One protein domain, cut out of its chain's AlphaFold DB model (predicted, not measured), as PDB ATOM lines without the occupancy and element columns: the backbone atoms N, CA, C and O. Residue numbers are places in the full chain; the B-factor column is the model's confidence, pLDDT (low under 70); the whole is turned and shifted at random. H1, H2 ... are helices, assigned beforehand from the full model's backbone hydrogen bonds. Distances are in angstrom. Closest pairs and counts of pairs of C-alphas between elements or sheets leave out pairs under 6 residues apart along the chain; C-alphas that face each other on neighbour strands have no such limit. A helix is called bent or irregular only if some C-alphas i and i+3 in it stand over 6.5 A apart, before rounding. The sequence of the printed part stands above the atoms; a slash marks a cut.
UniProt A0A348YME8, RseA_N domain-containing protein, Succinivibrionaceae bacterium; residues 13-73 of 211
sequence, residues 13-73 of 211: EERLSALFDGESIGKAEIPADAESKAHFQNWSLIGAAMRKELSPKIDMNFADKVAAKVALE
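What this domain is: This is residues 13 to 73 of the 211 residues of the protein "RseA_N domain-containing protein" of Succinivibrionaceae bacterium (UniProt A0A348YME8). Three helices make a loose, open zigzag: the long helix H2 slants through the middle, the short helix H1 lies on one side of it and meets its first half, and H3 lies on its other side, out of reach of both H1 and H2. Two long links make the turns of the zigzag, residues 22 to 33 swinging out in a wide loop from H1 to the start of H2, and residues 51 to 61 folding back from the far end of H2 to H3; residues 47 to 52, with the last four residues of H2, and residues 64 to 73, with most of H3, stick out free. The printed part has 61 residues with three named helices, in the order H1, H2, H3, and no named strand; the class is all helix, with 37 of the residues in the helices. The whole is loose, with a radius of gyration of the C-alphas of 13.6 A, and its outline is flat, the C-alphas spanning 37 by 34 by 18 A along the three main axes.

Where its parts are: The printed part begins with H1, residues 13 to 21, from Glu 13 to Asp 21. C-alpha 13 is at (-14.795, 47.983, -53.334), and H1 measures 12.3 A from first to last C-alpha. Residues 22 to 33 hold no named element; their C-alphas lie 11 to 19 A from the mean of the C-alphas. H2 follows, residues 34 to 50, from Ala 34 to Met 50, the longest helix with 17 residues. It runs 24.6 A from C-alpha 34 at (-25.457, 56.111, -52.306) to C-alpha 50 at (-24.883, 34.405, -40.789), with the N-to-C direction (-0.10, -0.83, 0.54). After 11 further residues comes H3, residues 62 to 72, from Phe 62 to Leu 72, 15.6 A from first to last C-alpha. It ends at C-alpha 72 at (-33.397, 67.012, -35.929), and Glu 73 is the last printed residue.

How they stand to each other: H1 and H2 only just touch, with 3 pairs of C-alphas within 8 A. Their closest C-alphas are those of Phe 20 and Phe 40, 7.1 A apart. H2 touches H1 with residues 36 to 40 alone. The lines of the two helices stand at a steep tilt of 49 degrees, and they run the same way. Their centres are 11.5 A apart. H3 touches no helix: it is apart from H1, and it is also apart from H2, which comes before it in the chain. No two of the helices form a hairpin. In H1, H2 and H3 every O i to N i+4 pair is within hydrogen-bond range. No helix is bent or irregular.

The domain as a whole: The two C-alphas farthest apart are those of Lys 27 and Pro 56, 38.7 A from each other, one in each of the links between helices. The first and last printed C-alphas, of Glu 13 and Glu 73, are 32.6 A apart. Both links are long, with 12 residues between H1 and H2 and 11 between H2 and H3. Residues 47 to 52, of which 47 to 50 belong to H2, stand free, and so do residues 64 to 73, of which 64 to 72 belong to H3. Without these stretches the body has 45 residues, spans 38 by 21 by 14 A and has a radius of gyration of 12.4 A. The printed part has no cut. The mean pLDDT of the printed part is 85.4, and in this predicted model residues 24 to 32, in the link between H1 and H2, are under 70.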
ATOM      1  N   GLU A  13     -14.195  49.109 -54.053       82.00
ATOM      2  CA  GLU A  13     -14.795  47.983 -53.334       82.00
ATOM      3  C   GLU A  13     -13.862  47.373 -52.278       82.00
ATOM      4  O   GLU A  13     -14.301  47.154 -51.149       82.00
ATOM      5  N   GLU A  14     -12.581  47.147 -52.590       83.69
ATOM      6  CA  GLU A  14     -11.593  46.656 -51.615       83.69
ATOM      7  C   GLU A  14     -11.435  47.631 -50.448       83.69
ATOM      8  O   GLU A  14     -11.460  47.220 -49.290       83.69
ATOM      9  N   ARG A  15     -11.377  48.936 -50.731       83.25
ATOM     10  CA  ARG A  15     -11.310  49.970 -49.687       83.25
ATOM     11  C   ARG A  15     -12.557  50.014 -48.817       83.25
ATOM     12  O   ARG A  15     -12.454  50.183 -47.605       83.25
ATOM     13  N   LEU A  16     -13.736  49.883 -49.421       86.12
ATOM     14  CA  LEU A  16     -15.002  49.812 -48.693       86.12
ATOM     15  C   LEU A  16     -15.070  48.561 -47.812       86.12
ATOM     16  O   LEU A  16     -15.548  48.647 -46.681       86.12
ATOM     17  N   SER A  17     -14.566  47.424 -48.296       86.44
ATOM     18  CA  SER A  17     -14.480  46.187 -47.516       86.44
ATOM     19  C   SER A  17     -13.506  46.330 -46.346       86.44
ATOM     20  O   SER A  17     -13.875  46.037 -45.213       86.44
ATOM     21  N   ALA A  18     -12.307  46.868 -46.585       86.94
ATOM     22  CA  ALA A  18     -11.324  47.147 -45.539       86.94
ATOM     23  C   ALA A  18     -11.897  48.091 -44.464       86.94
ATOM     24  O   ALA A  18     -11.714  47.872 -43.266       86.94
ATOM     25  N   LEU A  19     -12.668  49.106 -44.881       87.38
ATOM     26  CA  LEU A  19     -13.388  49.995 -43.967       87.38
ATOM     27  C   LEU A  19     -14.421  49.247 -43.117       87.38
ATOM     28  O   LEU A  19     -14.548  49.521 -41.925       87.38
ATOM     29  N   PHE A  20     -15.180  48.336 -43.730       87.19
ATOM     30  CA  PHE A  20     -16.186  47.526 -43.044       87.19
ATOM     31  C   PHE A  20     -15.562  46.598 -41.998       87.19
ATOM     32  O   PHE A  20     -16.093  46.489 -40.891       87.19
ATOM     33  N   ASP A  21     -14.410  46.008 -42.314       88.44
ATOM     34  CA  ASP A  21     -13.662  45.125 -41.415       88.44
ATOM     35  C   ASP A  21     -12.862  45.888 -40.339       88.44
ATOM     36  O   ASP A  21     -12.311  45.288 -39.412       88.44
ATOM     37  N   GLY A  22     -12.853  47.225 -40.397       85.25
ATOM     38  CA  GLY A  22     -12.174  48.085 -39.427       85.25
ATOM     39  C   GLY A  22     -10.657  48.139 -39.609       85.25
ATOM     40  O   GLY A  22      -9.936  48.516 -38.680       85.25
ATOM     41  N   GLU A  23     -10.162  47.771 -40.788       84.94
ATOM     42  CA  GLU A  23      -8.756  47.903 -41.141       84.94
ATOM     43  C   GLU A  23      -8.383  49.386 -41.284       84.94
ATOM     44  O   GLU A  23      -9.178  50.224 -41.719       84.94
ATOM     45  N   SER A  24      -7.158  49.748 -40.885       68.56
ATOM     46  CA  SER A  24      -6.695  51.133 -40.962       68.56
ATOM     47  C   SER A  24      -6.326  51.504 -42.397       68.56
ATOM     48  O   SER A  24      -5.153  51.564 -42.771       68.56
ATOM     49  N   ILE A  25      -7.328  51.812 -43.201       67.25
ATOM     50  CA  ILE A  25      -7.153  52.704 -44.344       67.25
ATOM     51  C   ILE A  25      -6.696  54.049 -43.775       67.25
ATOM     52  O   ILE A  25      -7.153  54.471 -42.711       67.25
ATOM     53  N   GLY A  26      -5.719  54.691 -44.420       64.31
ATOM     54  CA  GLY A  26      -5.190  55.982 -43.976       64.31
ATOM     55  C   GLY A  26      -6.282  57.057 -43.867       64.31
ATOM     56  O   GLY A  26      -7.473  56.789 -43.947       64.31
ATOM     57  N   LYS A  27      -5.897  58.328 -43.741       59.53
ATOM     58  CA  LYS A  27      -6.834  59.472 -43.701       59.53
ATOM     59  C   LYS A  27      -7.556  59.717 -45.049       59.53
ATOM     60  O   LYS A  27      -7.718  60.861 -45.460       59.53
ATOM     61  N   ALA A  28      -7.891  58.657 -45.776       57.56
ATOM     62  CA  ALA A  28      -8.687  58.661 -46.979       57.56
ATOM     63  C   ALA A  28     -10.145  58.934 -46.602       57.56
ATOM     64  O   ALA A  28     -10.682  58.385 -45.638       57.56
ATOM     65  N   GLU A  29     -10.755  59.843 -47.347       61.94
ATOM     66  CA  GLU A  29     -12.151  60.215 -47.188       61.94
ATOM     67  C   GLU A  29     -13.033  59.004 -47.498       61.94
ATOM     68  O   GLU A  29     -12.860  58.342 -48.521       61.94
ATOM     69  N   ILE A  30     -13.968  58.710 -46.597       64.31
ATOM     70  CA  ILE A  30     -14.986  57.686 -46.819       64.31
ATOM     71  C   ILE A  30     -15.880  58.198 -47.953       64.31
ATOM     72  O   ILE A  30     -16.501  59.255 -47.780       64.31
ATOM     73  N   PRO A  31     -15.971  57.503 -49.098       65.25
ATOM     74  CA  PRO A  31     -16.887  57.908 -50.145       65.25
ATOM     75  C   PRO A  31     -18.321  57.728 -49.605       65.25
ATOM     76  O   PRO A  31     -18.733  56.658 -49.161       65.25
ATOM     77  N   ALA A  32     -19.038  58.849 -49.490       68.88
ATOM     78  CA  ALA A  32     -20.372  58.941 -48.884       68.88
ATOM     79  C   ALA A  32     -21.498  58.867 -49.932       68.88
ATOM     80  O   ALA A  32     -22.588  59.423 -49.749       68.88
ATOM     81  N   ASP A  33     -21.214  58.218 -51.050       83.62
ATOM     82  CA  ASP A  33     -22.112  57.956 -52.161       83.62
ATOM     83  C   ASP A  33     -23.211  56.945 -51.788       83.62
ATOM     84  O   ASP A  33     -23.144  56.220 -50.790       83.62
ATOM     85  N   ALA A  34     -24.292  56.955 -52.568       84.69
ATOM     86  CA  ALA A  34     -25.457  56.111 -52.306       84.69
ATOM     87  C   ALA A  34     -25.152  54.615 -52.490       84.69
ATOM     88  O   ALA A  34     -25.723  53.787 -51.783       84.69
ATOM     89  N   GLU A  35     -24.241  54.284 -53.406       86.06
ATOM     90  CA  GLU A  35     -23.827  52.914 -53.705       86.06
ATOM     91  C   GLU A  35     -23.008  52.330 -52.550       86.06
ATOM     92  O   GLU A  35     -23.403  51.306 -51.989       86.06
ATOM     93  N   SER A  36     -21.982  53.041 -52.067       85.88
ATOM     94  CA  SER A  36     -21.234  52.660 -50.860       85.88
ATOM     95  C   SER A  36     -22.144  52.398 -49.656       85.88
ATOM     96  O   SER A  36     -22.017  51.372 -48.984       85.88
ATOM     97  N   LYS A  37     -23.124  53.274 -49.392       87.62
ATOM     98  CA  LYS A  37     -24.097  53.075 -48.298       87.62
ATOM     99  C   LYS A  37     -24.902  51.784 -48.454       87.62
ATOM    100  O   LYS A  37     -25.119  51.083 -47.463       87.62
ATOM    101  N   ALA A  38     -25.322  51.462 -49.675       89.19
ATOM    102  CA  ALA A  38     -26.037  50.224 -49.961       89.19
ATOM    103  C   ALA A  38     -25.147  48.991 -49.730       89.19
ATOM    104  O   ALA A  38     -25.609  48.015 -49.135       89.19
ATOM    105  N   HIS A  39     -23.866  49.042 -50.113       90.00
ATOM    106  CA  HIS A  39     -22.902  47.972 -49.825       90.00
ATOM    107  C   HIS A  39     -22.744  47.730 -48.321       90.00
ATOM    108  O   HIS A  39     -22.930  46.601 -47.864       90.00
ATOM    109  N   PHE A  40     -22.524  48.788 -47.535       89.75
ATOM    110  CA  PHE A  40     -22.451  48.705 -46.071       89.75
ATOM    111  C   PHE A  40     -23.701  48.072 -45.455       89.75
ATOM    112  O   PHE A  40     -23.608  47.185 -44.598       89.75
ATOM    113  N   GLN A  41     -24.882  48.503 -45.901       91.31
ATOM    114  CA  GLN A  41     -26.145  47.952 -45.426       91.31
ATOM    115  C   GLN A  41     -26.253  46.456 -45.747       91.31
ATOM    116  O   GLN A  41     -26.562  45.661 -44.857       91.31
ATOM    117  N   ASN A  42     -25.946  46.060 -46.981       92.31
ATOM    118  CA  ASN A  42     -26.032  44.673 -47.426       92.31
ATOM    119  C   ASN A  42     -25.049  43.764 -46.681       92.31
ATOM    120  O   ASN A  42     -25.453  42.710 -46.190       92.31
ATOM    121  N   TRP A  43     -23.786  44.169 -46.530       93.81
ATOM    122  CA  TRP A  43     -22.787  43.391 -45.790       93.81
ATOM    123  C   TRP A  43     -23.156  43.232 -44.318       93.81
ATOM    124  O   TRP A  43     -23.087  42.124 -43.781       93.81
ATOM    125  N   SER A  44     -23.644  44.297 -43.675       92.81
ATOM    126  CA  SER A  44     -24.115  44.218 -42.288       92.81
ATOM    127  C   SER A  44     -25.298  43.253 -42.129       92.81
ATOM    128  O   SER A  44     -25.326  42.461 -41.183       92.81
ATOM    129  N   LEU A  45     -26.232  43.256 -43.087       93.56
ATOM    130  CA  LEU A  45     -27.398  42.379 -43.096       93.56
ATOM    131  C   LEU A  45     -27.000  40.915 -43.306       93.56
ATOM    132  O   LEU A  45     -27.469  40.046 -42.569       93.56
ATOM    133  N   ILE A  46     -26.121  40.638 -44.273       94.12
ATOM    134  CA  ILE A  46     -25.588  39.294 -44.534       94.12
ATOM    135  C   ILE A  46     -24.853  38.779 -43.293       94.12
ATOM    136  O   ILE A  46     -25.117  37.664 -42.842       94.12
ATOM    137  N   GLY A  47     -23.993  39.599 -42.683       93.94
ATOM    138  CA  GLY A  47     -23.276  39.239 -41.460       93.94
ATOM    139  C   GLY A  47     -24.221  38.914 -40.300       93.94
ATOM    140  O   GLY A  47     -24.049  37.898 -39.624       93.94
ATOM    141  N   ALA A  48     -25.265  39.721 -40.099       93.50
ATOM    142  CA  ALA A  48     -26.289  39.457 -39.091       93.50
ATOM    143  C   ALA A  48     -27.097  38.180 -39.397       93.50
ATOM    144  O   ALA A  48     -27.432  37.427 -38.478       93.50
ATOM    145  N   ALA A  49     -27.366  37.883 -40.673       94.06
ATOM    146  CA  ALA A  49     -28.004  36.636 -41.098       94.06
ATOM    147  C   ALA A  49     -27.140  35.416 -40.752       94.06
ATOM    148  O   ALA A  49     -27.631  34.458 -40.154       94.06
ATOM    149  N   MET A  50     -25.844  35.476 -41.068       96.50
ATOM    150  CA  MET A  50     -24.883  34.405 -40.789       96.50
ATOM    151  C   MET A  50     -24.743  34.131 -39.290       96.50
ATOM    152  O   MET A  50     -24.695  32.972 -38.877       96.50
ATOM    153  N   ARG A  51     -24.742  35.182 -38.461       96.06
ATOM    154  CA  ARG A  51     -24.694  35.067 -36.992       96.06
ATOM    155  C   ARG A  51     -26.043  34.731 -36.349       96.06
ATOM    156  O   ARG A  51     -26.096  34.525 -35.140       96.06
ATOM    157  N   LYS A  52     -27.120  34.617 -37.138       94.12
ATOM    158  CA  LYS A  52     -28.501  34.386 -36.667       94.12
ATOM    159  C   LYS A  52     -28.987  35.469 -35.693       94.12
ATOM    160  O   LYS A  52     -29.741  35.189 -34.766       94.12
ATOM    161  N   GLU A  53     -28.574  36.710 -35.930       94.50
ATOM    162  CA  GLU A  53     -28.937  37.893 -35.136       94.50
ATOM    163  C   GLU A  53     -30.176  38.618 -35.692       94.50
ATOM    164  O   GLU A  53     -30.627  39.616 -35.129       94.50
ATOM    165  N   LEU A  54     -30.736  38.142 -36.809       91.62
ATOM    166  CA  LEU A  54     -31.879  38.786 -37.446       91.62
ATOM    167  C   LEU A  54     -33.170  38.596 -36.645       91.62
ATOM    168  O   LEU A  54     -33.565  37.487 -36.287       91.62
ATOM    169  N   SER A  55     -33.867  39.710 -36.434       89.25
ATOM    170  CA  SER A  55     -35.236  39.727 -35.920       89.25
ATOM    171  C   SER A  55     -36.207  39.078 -36.923       89.25
ATOM    172  O   SER A  55     -36.005  39.208 -38.133       89.25
ATOM    173  N   PRO A  56     -37.324  38.473 -36.469       88.06
ATOM    174  CA  PRO A  56     -38.383  37.973 -37.354       88.06
ATOM    175  C   PRO A  56     -38.991  39.036 -38.282       88.06
ATOM    176  O   PRO A  56     -39.617  38.700 -39.285       88.06
ATOM    177  N   LYS A  57     -38.851  40.320 -37.933       90.81
ATOM    178  CA  LYS A  57     -39.259  41.463 -38.756       90.81
ATOM    179  C   LYS A  57     -38.075  42.408 -38.908       90.81
ATOM    180  O   LYS A  57     -37.547  42.885 -37.903       90.81
ATOM    181  N   ILE A  58     -37.700  42.686 -40.152       88.88
ATOM    182  CA  ILE A  58     -36.562  43.540 -40.507       88.88
ATOM    183  C   ILE A  58     -37.102  44.835 -41.119       88.88
ATOM    184  O   ILE A  58     -37.907  44.794 -42.047       88.88
ATOM    185  N   ASP A  59     -36.671  45.979 -40.587       90.88
ATOM    186  CA  ASP A  59     -36.963  47.303 -41.144       90.88
ATOM    187  C   ASP A  59     -35.734  47.808 -41.905       90.88
ATOM    188  O   ASP A  59     -34.758  48.255 -41.302       90.88
ATOM    189  N   MET A  60     -35.789  47.736 -43.236       89.19
ATOM    190  CA  MET A  60     -34.686  48.153 -44.111       89.19
ATOM    191  C   MET A  60     -34.418  49.663 -44.061       89.19
ATOM    192  O   MET A  60     -33.328  50.092 -44.414       89.19
ATOM    193  N   ASN A  61     -35.365  50.463 -43.562       89.81
ATOM    194  CA  ASN A  61     -35.249  51.922 -43.499       89.81
ATOM    195  C   ASN A  61     -34.960  52.413 -42.071       89.81
ATOM    196  O   ASN A  61     -35.135  53.593 -41.762       89.81
ATOM    197  N   PHE A  62     -34.572  51.515 -41.160       90.69
ATOM    198  CA  PHE A  62     -34.306  51.872 -39.768       90.69
ATOM    199  C   PHE A  62     -33.177  52.903 -39.644       90.69
ATOM    200  O   PHE A  62     -33.345  53.906 -38.951       90.69
ATOM    201  N   ALA A  63     -32.060  52.688 -40.347       89.94
ATOM    202  CA  ALA A  63     -30.908  53.587 -40.318       89.94
ATOM    203  C   ALA A  63     -31.282  55.006 -40.775       89.94
ATOM    204  O   ALA A  63     -30.954  55.969 -40.086       89.94
ATOM    205  N   ASP A  64     -32.059  55.135 -41.854       89.94
ATOM    206  CA  ASP A  64     -32.523  56.430 -42.361       89.94
ATOM    207  C   ASP A  64     -33.450  57.142 -41.373       89.94
ATOM    208  O   ASP A  64     -33.321  58.343 -41.139       89.94
ATOM    209  N   LYS A  65     -34.370  56.403 -40.736       91.12
ATOM    210  CA  LYS A  65     -35.266  56.953 -39.705       91.12
ATOM    211  C   LYS A  65     -34.488  57.473 -38.501       91.12
ATOM    212  O   LYS A  65     -34.857  58.502 -37.939       91.12
ATOM    213  N   VAL A  66     -33.442  56.759 -38.085       90.62
ATOM    214  CA  VAL A  66     -32.572  57.184 -36.983       90.62
ATOM    215  C   VAL A  66     -31.744  58.391 -37.406       90.62
ATOM    216  O   VAL A  66     -31.753  59.387 -36.694       90.62
ATOM    217  N   ALA A  67     -31.118  58.361 -38.582       87.81
ATOM    218  CA  ALA A  67     -30.337  59.477 -39.110       87.81
ATOM    219  C   ALA A  67     -31.175  60.759 -39.236       87.81
ATOM    220  O   ALA A  67     -30.724  61.831 -38.840       87.81
ATOM    221  N   ALA A  68     -32.422  60.651 -39.705       89.50
ATOM    222  CA  ALA A  68     -33.351  61.773 -39.779       89.50
ATOM    223  C   ALA A  68     -33.688  62.344 -38.393       89.50
ATOM    224  O   ALA A  68     -33.746  63.558 -38.231       89.50
ATOM    225  N   LYS A  69     -33.877  61.491 -37.379       90.19
ATOM    226  CA  LYS A  69     -34.097  61.945 -35.997       90.19
ATOM    227  C   LYS A  69     -32.857  62.609 -35.407       90.19
ATOM    228  O   LYS A  69     -32.985  63.682 -34.834       90.19
ATOM    229  N   VAL A  70     -31.675  62.037 -35.625       86.12
ATOM    230  CA  VAL A  70     -30.395  62.609 -35.182       86.12
ATOM    231  C   VAL A  70     -30.137  63.966 -35.839       86.12
ATOM    232  O   VAL A  70     -29.649  64.877 -35.186       86.12
ATOM    233  N   ALA A  71     -30.510  64.147 -37.109       85.25
ATOM    234  CA  ALA A  71     -30.393  65.439 -37.787       85.25
ATOM    235  C   ALA A  71     -31.333  66.518 -37.214       85.25
ATOM    236  O   ALA A  71     -31.044  67.708 -37.333       85.25
ATOM    237  N   LEU A  72     -32.462  66.114 -36.618       84.38
ATOM    238  CA  LEU A  72     -33.397  67.012 -35.929       84.38
ATOM    239  C   LEU A  72     -32.963  67.323 -34.494       84.38
ATOM    240  O   LEU A  72     -33.409  68.316 -33.915       84.38
ATOM    241  N   GLU A  73     -32.119  66.479 -33.907       81.31
ATOM    242  CA  GLU A  73     -31.523  66.742 -32.610       81.31
ATOM    243  C   GLU A  73     -30.507  67.880 -32.756       81.31
ATOM    244  O   GLU A  73     -29.642  67.880 -33.634       81.31
TER     245      GLU A  73